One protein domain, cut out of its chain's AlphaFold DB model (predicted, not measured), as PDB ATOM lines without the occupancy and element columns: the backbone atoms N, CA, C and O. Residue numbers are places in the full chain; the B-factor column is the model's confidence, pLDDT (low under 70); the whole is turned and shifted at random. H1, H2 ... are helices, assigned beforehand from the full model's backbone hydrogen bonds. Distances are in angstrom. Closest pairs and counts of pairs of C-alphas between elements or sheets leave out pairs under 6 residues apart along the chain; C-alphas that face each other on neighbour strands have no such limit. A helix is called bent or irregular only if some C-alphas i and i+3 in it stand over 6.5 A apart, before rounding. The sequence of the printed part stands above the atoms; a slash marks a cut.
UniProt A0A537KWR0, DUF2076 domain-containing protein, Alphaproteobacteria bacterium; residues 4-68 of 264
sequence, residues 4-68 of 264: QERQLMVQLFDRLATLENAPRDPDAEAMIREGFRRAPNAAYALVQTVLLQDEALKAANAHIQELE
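What this domain is: This is residues 4 to 68 of the 264 residues of the protein "DUF2076 domain-containing protein" of Alphaproteobacteria bacterium (UniProt A0A537KWR0). A long helix, H3, makes the longest axis; H1 crosses it at nearly a right angle towards its first end, and H2 makes a corner with that same end, so that the three helices form a loose, open frame rather than a bundle. The later part of H3, residues 56 to 68, sticks out as a free arm, and residues 14 to 46, with the end of H1, H2 and the beginning of H3, swing out as a loop that stands free. The printed part has 65 residues, with three named helices in the order H1, H2, H3 and no named strand; its class is all helix. The whole is loose, with a radius of gyration of the C-alphas of 15.3 A, and its outline is elongated, with spans of 44 by 25 by 19 A.

How they stand to each other: Begin with H3, residues 42 to 68, the longest helix. Look at its residues 47 to 51: with these alone it touches H1, residues 4 to 19, which touches it with residues 8 to 12 alone. The closest C-alphas of the two are those of Leu 8 and Leu 51, 7.4 A apart. Their lines are about perpendicular, at 84 degrees, and their centres are 13.9 A apart. Next find H2, residues 26 to 38, which is close to H3 but not clearly touching: their closest C-alphas, those of Phe 36 and Ala 42, are 6.7 A apart. H2 and H3 run opposite ways at a steep tilt of 63 degrees. H1 and H2 are apart. In H2 and H3 every O i to N i+4 pair is within hydrogen-bond range; in H1 it is 11 of 12.

Where its parts are: Find C-alpha 42 at (173.173, 138.469, 174.154); from there H3 runs 27 residues to C-alpha 68 at (197.800, 139.746, 144.671), 38.4 A from first to last C-alpha. Then go back to C-alpha 4 at (194.691, 134.320, 173.027), where H1 begins; its 16 residues measure 23.4 A to C-alpha 19. H2 has 13 residues, from Pro 26 to Arg 38, and measures 18.8 A. None of the three helices is bent or irregular.

The domain as a whole: The two C-alphas farthest apart are those of Arg 37 and Glu 68, at 46.2 A, while the first and last printed C-alphas, of Gln 4 and Glu 68, are 29.0 A apart. The link from H1 to H2 is short, with 6 residues, and the link from H2 to H3 is tight, with 3. The printed part has no cut. The mean pLDDT of the printed part is 89.7, and no printed residue is under 70.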
ATOM      1  N   GLN A   4     194.879 133.716 174.348       80.69
ATOM      2  CA  GLN A   4     194.691 134.320 173.027       80.69
ATOM      3  C   GLN A   4     193.312 134.992 172.905       80.69
ATOM      4  O   GLN A   4     193.243 136.181 172.598       80.69
ATOM      5  N   GLU A   5     192.223 134.286 173.238       83.44
ATOM      6  CA  GLU A   5     190.864 134.863 173.286       83.44
ATOM      7  C   GLU A   5     190.795 136.095 174.198       83.44
ATOM      8  O   GLU A   5     190.150 137.086 173.857       83.44
ATOM      9  N   ARG A   6     191.488 136.065 175.345       88.00
ATOM     10  CA  ARG A   6     191.557 137.215 176.258       88.00
ATOM     11  C   ARG A   6     192.211 138.427 175.598       88.00
ATOM     12  O   ARG A   6     191.701 139.532 175.755       88.00
ATOM     13  N   GLN A   7     193.302 138.235 174.860       88.56
ATOM     14  CA  GLN A   7     193.981 139.331 174.170       88.56
ATOM     15  C   GLN A   7     193.119 139.926 173.045       88.56
ATOM     16  O   GLN A   7     193.085 141.148 172.893       88.56
ATOM     17  N   LEU A   8     192.388 139.083 172.309       87.50
ATOM     18  CA  LEU A   8     191.441 139.516 171.277       87.50
ATOM     19  C   LEU A   8     190.249 140.285 171.874       87.50
ATOM     20  O   LEU A   8     189.868 141.325 171.344       87.50
ATOM     21  N   MET A   9     189.699 139.837 173.011       89.38
ATOM     22  CA  MET A   9     188.646 140.581 173.719       89.38
ATOM     23  C   MET A   9     189.123 141.955 174.199       89.38
ATOM     24  O   MET A   9     188.391 142.926 174.035       89.38
ATOM     25  N   VAL A  10     190.339 142.066 174.748       93.38
ATOM     26  CA  VAL A  10     190.906 143.367 175.154       93.38
ATOM     27  C   VAL A  10     191.009 144.307 173.950       93.38
ATOM     28  O   VAL A  10     190.459 145.402 173.998       93.38
ATOM     29  N   GLN A  11     191.587 143.850 172.833       90.19
ATOM     30  CA  GLN A  11     191.700 144.654 171.606       90.19
ATOM     31  C   GLN A  11     190.335 145.080 171.035       90.19
ATOM     32  O   GLN A  11     190.196 146.197 170.532       90.19
ATOM     33  N   LEU A  12     189.314 144.222 171.137       90.44
ATOM     34  CA  LEU A  12     187.944 144.565 170.756       90.44
ATOM     35  C   LEU A  12     187.369 145.675 171.651       90.44
ATOM     36  O   LEU A  12     186.802 146.635 171.129       90.44
ATOM     37  N   PHE A  13     187.526 145.581 172.973       93.50
ATOM     38  CA  PHE A  13     187.025 146.606 173.895       93.50
ATOM     39  C   PHE A  13     187.801 147.926 173.802       93.50
ATOM     40  O   PHE A  13     187.164 148.979 173.803       93.50
ATOM     41  N   ASP A  14     189.123 147.895 173.606       93.88
ATOM     42  CA  ASP A  14     189.931 149.090 173.317       93.88
ATOM     43  C   ASP A  14     189.416 149.805 172.055       93.88
ATOM     44  O   ASP A  14     189.199 151.020 172.050       93.88
ATOM     45  N   ARG A  15     189.137 149.047 170.982       88.31
ATOM     46  CA  ARG A  15     188.554 149.587 169.745       88.31
ATOM     47  C   ARG A  15     187.160 150.174 169.983       88.31
ATOM     48  O   ARG A  15     186.883 151.272 169.503       88.31
ATOM     49  N   LEU A  16     186.294 149.487 170.731       90.19
ATOM     50  CA  LEU A  16     184.952 149.981 171.065       90.19
ATOM     51  C   LEU A  16     184.997 151.270 171.904       90.19
ATOM     52  O   LEU A  16     184.202 152.171 171.648       90.19
ATOM     53  N   ALA A  17     185.953 151.411 172.828       90.81
ATOM     54  CA  ALA A  17     186.134 152.628 173.622       90.81
ATOM     55  C   ALA A  17     186.461 153.855 172.749       90.81
ATOM     56  O   ALA A  17     185.926 154.939 172.977       90.81
ATOM     57  N   THR A  18     187.251 153.694 171.677       91.62
ATOM     58  CA  THR A  18     187.500 154.804 170.725       91.62
ATOM     59  C   THR A  18     186.244 155.267 169.977       91.62
ATOM     60  O   THR A  18     186.190 156.409 169.521       91.62
ATOM     61  N   LEU A  19     185.219 154.413 169.889       86.69
ATOM     62  CA  LEU A  19     183.932 154.699 169.250       86.69
ATOM     63  C   LEU A  19     182.849 155.158 170.242       86.69
ATOM     64  O   LEU A  19     181.770 155.554 169.810       86.69
ATOM     65  N   GLU A  20     183.107 155.138 171.554       86.12
ATOM     66  CA  GLU A  20     182.083 155.398 172.579       86.12
ATOM     67  C   GLU A  20     181.435 156.787 172.437       86.12
ATOM     68  O   GLU A  20     180.220 156.923 172.612       86.12
ATOM     69  N   ASN A  21     182.242 157.781 172.053       86.00
ATOM     70  CA  ASN A  21     181.861 159.182 171.859       86.00
ATOM     71  C   ASN A  21     181.239 159.481 170.478       86.00
ATOM     72  O   ASN A  21     180.957 160.642 170.174       86.00
ATOM     73  N   ALA A  22     181.051 158.477 169.614       87.56
ATOM     74  CA  ALA A  22     180.399 158.678 168.323       87.56
ATOM     75  C   ALA A  22     178.910 159.047 168.507       87.56
ATOM     76  O   ALA A  22     178.248 158.470 169.377       87.56
ATOM     77  N   PRO A  23     178.345 159.960 167.688       88.12
ATOM     78  CA  PRO A  23     176.912 160.237 167.692       88.12
ATOM     79  C   PRO A  23     176.105 158.959 167.449       88.12
ATOM     80  O   PRO A  23     176.351 158.240 166.479       88.12
ATOM     81  N   ARG A  24     175.143 158.677 168.332       91.12
ATOM     82  CA  ARG A  24     174.289 157.485 168.266       91.12
ATOM     83  C   ARG A  24     172.918 157.850 167.716       91.12
ATOM     84  O   ARG A  24     172.374 158.903 168.038       91.12
ATOM     85  N   ASP A  25     172.369 156.957 166.904       94.75
ATOM     86  CA  ASP A  25     170.986 157.027 166.447       94.75
ATOM     87  C   ASP A  25     170.051 156.663 167.628       94.75
ATOM     88  O   ASP A  25     170.217 155.588 168.220       94.75
ATOM     89  N   PRO A  26     169.105 157.542 168.017       93.44
ATOM     90  CA  PRO A  26     168.245 157.321 169.177       93.44
ATOM     91  C   PRO A  26     167.220 156.198 168.968       93.44
ATOM     92  O   PRO A  26     166.880 155.510 169.935       93.44
ATOM     93  N   ASP A  27     166.759 155.974 167.734       94.12
ATOM     94  CA  ASP A  27     165.807 154.909 167.405       94.12
ATOM     95  C   ASP A  27     166.530 153.555 167.391       94.12
ATOM     96  O   ASP A  27     166.039 152.568 167.951       94.12
ATOM     97  N   ALA A  28     167.754 153.523 166.853       92.94
ATOM     98  CA  ALA A  28     168.623 152.354 166.946       92.94
ATOM     99  C   ALA A  28     168.968 152.017 168.407       92.94
ATOM    100  O   ALA A  28     168.884 150.851 168.798       92.94
ATOM    101  N   GLU A  29     169.303 153.006 169.248       93.56
ATOM    102  CA  GLU A  29     169.582 152.756 170.667       93.56
ATOM    103  C   GLU A  29     168.336 152.247 171.411       93.56
ATOM    104  O   GLU A  29     168.434 151.306 172.203       93.56
ATOM    105  N   ALA A  30     167.151 152.802 171.132       95.75
ATOM    106  CA  ALA A  30     165.894 152.321 171.702       95.75
ATOM    107  C   ALA A  30     165.609 150.856 171.316       95.75
ATOM    108  O   ALA A  30     165.276 150.047 172.188       95.75
ATOM    109  N   MET A  31     165.806 150.494 170.044       95.06
ATOM    110  CA  MET A  31     165.641 149.124 169.551       95.06
ATOM    111  C   MET A  31     166.664 148.154 170.166       95.06
ATOM    112  O   MET A  31     166.291 147.066 170.604       95.06
ATOM    113  N   ILE A  32     167.937 148.548 170.264       92.12
ATOM    114  CA  ILE A  32     169.003 147.744 170.888       92.12
ATOM    115  C   ILE A  32     168.705 147.510 172.376       92.12
ATOM    116  O   ILE A  32     168.813 146.383 172.864       92.12
ATOM    117  N   ARG A  33     168.267 148.550 173.096       94.38
ATOM    118  CA  ARG A  33     167.904 148.474 174.519       94.38
ATOM    119  C   ARG A  33     166.721 147.530 174.759       94.38
ATOM    120  O   ARG A  33     166.723 146.790 175.740       94.38
ATOM    121  N   GLU A  34     165.737 147.525 173.863       95.44
ATOM    122  CA  GLU A  34     164.621 146.573 173.885       95.44
ATOM    123  C   GLU A  34     165.070 145.140 173.537       95.44
ATOM    124  O   GLU A  34     164.647 144.188 174.191       95.44
ATOM    125  N   GLY A  35     165.995 144.974 172.585       92.12
ATOM    126  CA  GLY A  35     166.624 143.685 172.281       92.12
ATOM    127  C   GLY A  35     167.315 143.062 173.500       92.12
ATOM    128  O   GLY A  35     167.064 141.901 173.826       92.12
ATOM    129  N   PHE A  36     168.104 143.847 174.243       94.69
ATOM    130  CA  PHE A  36     168.766 143.378 175.468       94.69
ATOM    131  C   PHE A  36     167.801 143.024 176.610       94.69
ATOM    132  O   PHE A  36     168.132 142.158 177.415       94.69
ATOM    133  N   ARG A  37     166.592 143.606 176.683       95.06
ATOM    134  CA  ARG A  37     165.568 143.152 177.652       95.06
ATOM    135  C   ARG A  37     165.071 141.740 177.346       95.06
ATOM    136  O   ARG A  37     164.791 140.984 178.269       95.06
ATOM    137  N   ARG A  38     164.951 141.397 176.060       95.06
ATOM    138  CA  ARG A  38     164.479 140.081 175.591       95.06
ATOM    139  C   ARG A  38     165.582 139.024 175.644       95.06
ATOM    140  O   ARG A  38     165.300 137.859 175.893       95.06
ATOM    141  N   ALA A  39     166.831 139.436 175.431       92.25
ATOM    142  CA  ALA A  39     168.005 138.572 175.448       92.25
ATOM    143  C   ALA A  39     169.128 139.181 176.320       92.25
ATOM    144  O   ALA A  39     170.122 139.676 175.784       92.25
ATOM    145  N   PRO A  40     169.018 139.138 177.664       89.38
ATOM    146  CA  PRO A  40     169.992 139.772 178.565       89.38
ATOM    147  C   PRO A  40     171.414 139.214 178.409       89.38
ATOM    148  O   PRO A  40     172.392 139.948 178.530       89.38
ATOM    149  N   ASN A  41     171.542 137.935 178.046       91.81
ATOM    150  CA  ASN A  41     172.832 137.274 177.832       91.81
ATOM    151  C   ASN A  41     173.421 137.508 176.421       91.81
ATOM    152  O   ASN A  41     174.505 137.006 176.123       91.81
ATOM    153  N   ALA A  42     172.748 138.269 175.545       91.44
ATOM    154  CA  ALA A  42     173.173 138.469 174.154       91.44
ATOM    155  C   ALA A  42     174.558 139.119 174.018       91.44
ATOM    156  O   ALA A  42     175.235 138.882 173.022       91.44
ATOM    157  N   ALA A  43     175.013 139.891 175.011       90.12
ATOM    158  CA  ALA A  43     176.322 140.547 174.979       90.12
ATOM    159  C   ALA A  43     177.482 139.549 174.793       90.12
ATOM    160  O   ALA A  43     178.408 139.823 174.034       90.12
ATOM    161  N   TYR A  44     177.405 138.366 175.417       88.69
ATOM    162  CA  TYR A  44     178.412 137.314 175.250       88.69
ATOM    163  C   TYR A  44     178.413 136.756 173.818       88.69
ATOM    164  O   TYR A  44     179.463 136.664 173.185       88.69
ATOM    165  N   ALA A  45     177.227 136.452 173.281       89.50
ATOM    166  CA  ALA A  45     177.072 135.944 171.920       89.50
ATOM    167  C   ALA A  45     177.511 136.970 170.859       89.50
ATOM    168  O   ALA A  45     178.151 136.593 169.883       89.50
ATOM    169  N   LEU A  46     177.227 138.262 171.069       92.44
ATOM    170  CA  LEU A  46     177.656 139.356 170.191       92.44
ATOM    171  C   LEU A  46     179.180 139.532 170.185       92.44
ATOM    172  O   LEU A  46     179.764 139.708 169.121       92.44
ATOM    173  N   VAL A  47     179.847 139.433 171.340       92.56
ATOM    174  CA  VAL A  47     181.320 139.414 171.384       92.56
ATOM    175  C   VAL A  47     181.858 138.186 170.644       92.56
ATOM    176  O   VAL A  47     182.771 138.316 169.833       92.56
ATOM    177  N   GLN A  48     181.272 137.004 170.858       87.38
ATOM    178  CA  GLN A  48     181.712 135.769 170.206       87.38
ATOM    179  C   GLN A  48     181.557 135.812 168.673       87.38
ATOM    180  O   GLN A  48     182.464 135.378 167.963       87.38
ATOM    181  N   THR A  49     180.457 136.359 168.142       89.06
ATOM    182  CA  THR A  49     180.267 136.496 166.687       89.06
ATOM    183  C   THR A  49     181.161 137.570 166.078       89.06
ATOM    184  O   THR A  49     181.718 137.335 165.007       89.06
ATOM    185  N   VAL A  50     181.369 138.707 166.753       92.62
ATOM    186  CA  VAL A  50     182.281 139.763 166.276       92.62
ATOM    187  C   VAL A  50     183.732 139.275 166.234       92.62
ATOM    188  O   VAL A  50     184.426 139.544 165.258       92.62
ATOM    189  N   LEU A  51     184.186 138.502 167.228       89.44
ATOM    190  CA  LEU A  51     185.526 137.899 167.210       89.44
ATOM    191  C   LEU A  51     185.705 136.902 166.054       89.44
ATOM    192  O   LEU A  51     186.734 136.926 165.381       89.44
ATOM    193  N   LEU A  52     184.698 136.067 165.779       88.94
ATOM    194  CA  LEU A  52     184.721 135.142 164.640       88.94
ATOM    195  C   LEU A  52     184.742 135.888 163.292       88.94
ATOM    196  O   LEU A  52     185.447 135.479 162.371       88.94
ATOM    197  N   GLN A  53     183.997 136.990 163.178       88.44
ATOM    198  CA  GLN A  53     183.980 137.839 161.982       88.44
ATOM    199  C   GLN A  53     185.314 138.561 161.764       88.44
ATOM    200  O   GLN A  53     185.788 138.618 160.633       88.44
ATOM    201  N   ASP A  54     185.943 139.078 162.822       85.94
ATOM    202  CA  ASP A  54     187.247 139.746 162.754       85.94
ATOM    203  C   ASP A  54     188.357 138.780 162.298       85.94
ATOM    204  O   ASP A  54     189.166 139.122 161.435       85.94
ATOM    205  N   GLU A  55     188.349 137.533 162.784       86.00
ATOM    206  CA  GLU A  55     189.308 136.509 162.353       86.00
ATOM    207  C   GLU A  55     189.052 136.029 160.912       86.00
ATOM    208  O   GLU A  55     189.989 135.907 160.119       86.00
ATOM    209  N   ALA A  56     187.784 135.850 160.519       85.25
ATOM    210  CA  ALA A  56     187.417 135.544 159.136       85.25
ATOM    211  C   ALA A  56     187.818 136.672 158.163       85.25
ATOM    212  O   ALA A  56     188.293 136.400 157.059       85.25
ATOM    213  N   LEU A  57     187.690 137.938 158.581       88.31
ATOM    214  CA  LEU A  57     188.149 139.095 157.813       88.31
ATOM    215  C   LEU A  57     189.678 139.122 157.678       88.31
ATOM    216  O   LEU A  57     190.168 139.397 156.582       88.31
ATOM    217  N   LYS A  58     190.449 138.800 158.726       88.19
ATOM    218  CA  LYS A  58     191.918 138.669 158.617       88.19
ATOM    219  C   LYS A  58     192.309 137.575 157.628       88.19
ATOM    220  O   LYS A  58     193.123 137.832 156.745       88.19
ATOM    221  N   ALA A  59     191.702 136.392 157.736       84.75
ATOM    222  CA  ALA A  59     191.972 135.267 156.842       84.75
ATOM    223  C   ALA A  59     191.651 135.605 155.373       84.75
ATOM    224  O   ALA A  59     192.461 135.338 154.486       84.75
ATOM    225  N   ALA A  60     190.516 136.266 155.118       83.75
ATOM    226  CA  ALA A  60     190.147 136.729 153.782       83.75
ATOM    227  C   ALA A  60     191.141 137.765 153.224       83.75
ATOM    228  O   ALA A  60     191.573 137.638 152.081       83.75
ATOM    229  N   ASN A  61     191.555 138.755 154.025       86.56
ATOM    230  CA  ASN A  61     192.544 139.754 153.600       86.56
ATOM    231  C   ASN A  61     193.929 139.137 153.340       86.56
ATOM    232  O   ASN A  61     194.579 139.502 152.364       86.56
ATOM    233  N   ALA A  62     194.366 138.179 154.162       90.69
ATOM    234  CA  ALA A  62     195.625 137.464 153.951       90.69
ATOM    235  C   ALA A  62     195.614 136.675 152.629       90.69
ATOM    236  O   ALA A  62     196.580 136.740 151.871       90.69
ATOM    237  N   HIS A  63     194.506 135.998 152.310       83.31
ATOM    238  CA  HIS A  63     194.368 135.280 151.042       83.31
ATOM    239  C   HIS A  63     194.253 136.225 149.830       83.31
ATOM    240  O   HIS A  63     194.797 135.929 148.772       83.31
ATOM    241  N   ILE A  64     193.629 137.402 149.976       86.62
ATOM    242  CA  ILE A  64     193.662 138.445 148.933       86.62
ATOM    243  C   ILE A  64     195.107 138.899 148.679       86.62
ATOM    244  O   ILE A  64     195.529 138.924 147.528       86.62
ATOM    245  N   GLN A  65     195.893 139.170 149.724       88.75
ATOM    246  CA  GLN A  65     197.304 139.558 149.578       88.75
ATOM    247  C   GLN A  65     198.172 138.443 148.973       88.75
ATOM    248  O   GLN A  65     199.101 138.731 148.219       88.75
ATOM    249  N   GLU A  66     197.889 137.176 149.285       86.44
ATOM    250  CA  GLU A  66     198.520 136.010 148.656       86.44
ATOM    251  C   GLU A  66     198.190 135.945 147.154       86.44
ATOM    252  O   GLU A  66     199.094 135.805 146.330       86.44
ATOM    253  N   LEU A  67     196.919 136.130 146.781       84.81
ATOM    254  CA  LEU A  67     196.474 136.176 145.386       84.81
ATOM    255  C   LEU A  67     197.044 137.384 144.627       84.81
ATOM    256  O   LEU A  67     197.422 137.237 143.466       84.81
ATOM    257  N   GLU A  68     197.160 138.556 145.253       85.19
ATOM    258  CA  GLU A  68     197.800 139.746 144.671       85.19
ATOM    259  C   GLU A  68     199.296 139.514 144.402       85.19
ATOM    260  O   GLU A  68     199.796 139.889 143.339       85.19
TER     261      GLU A  68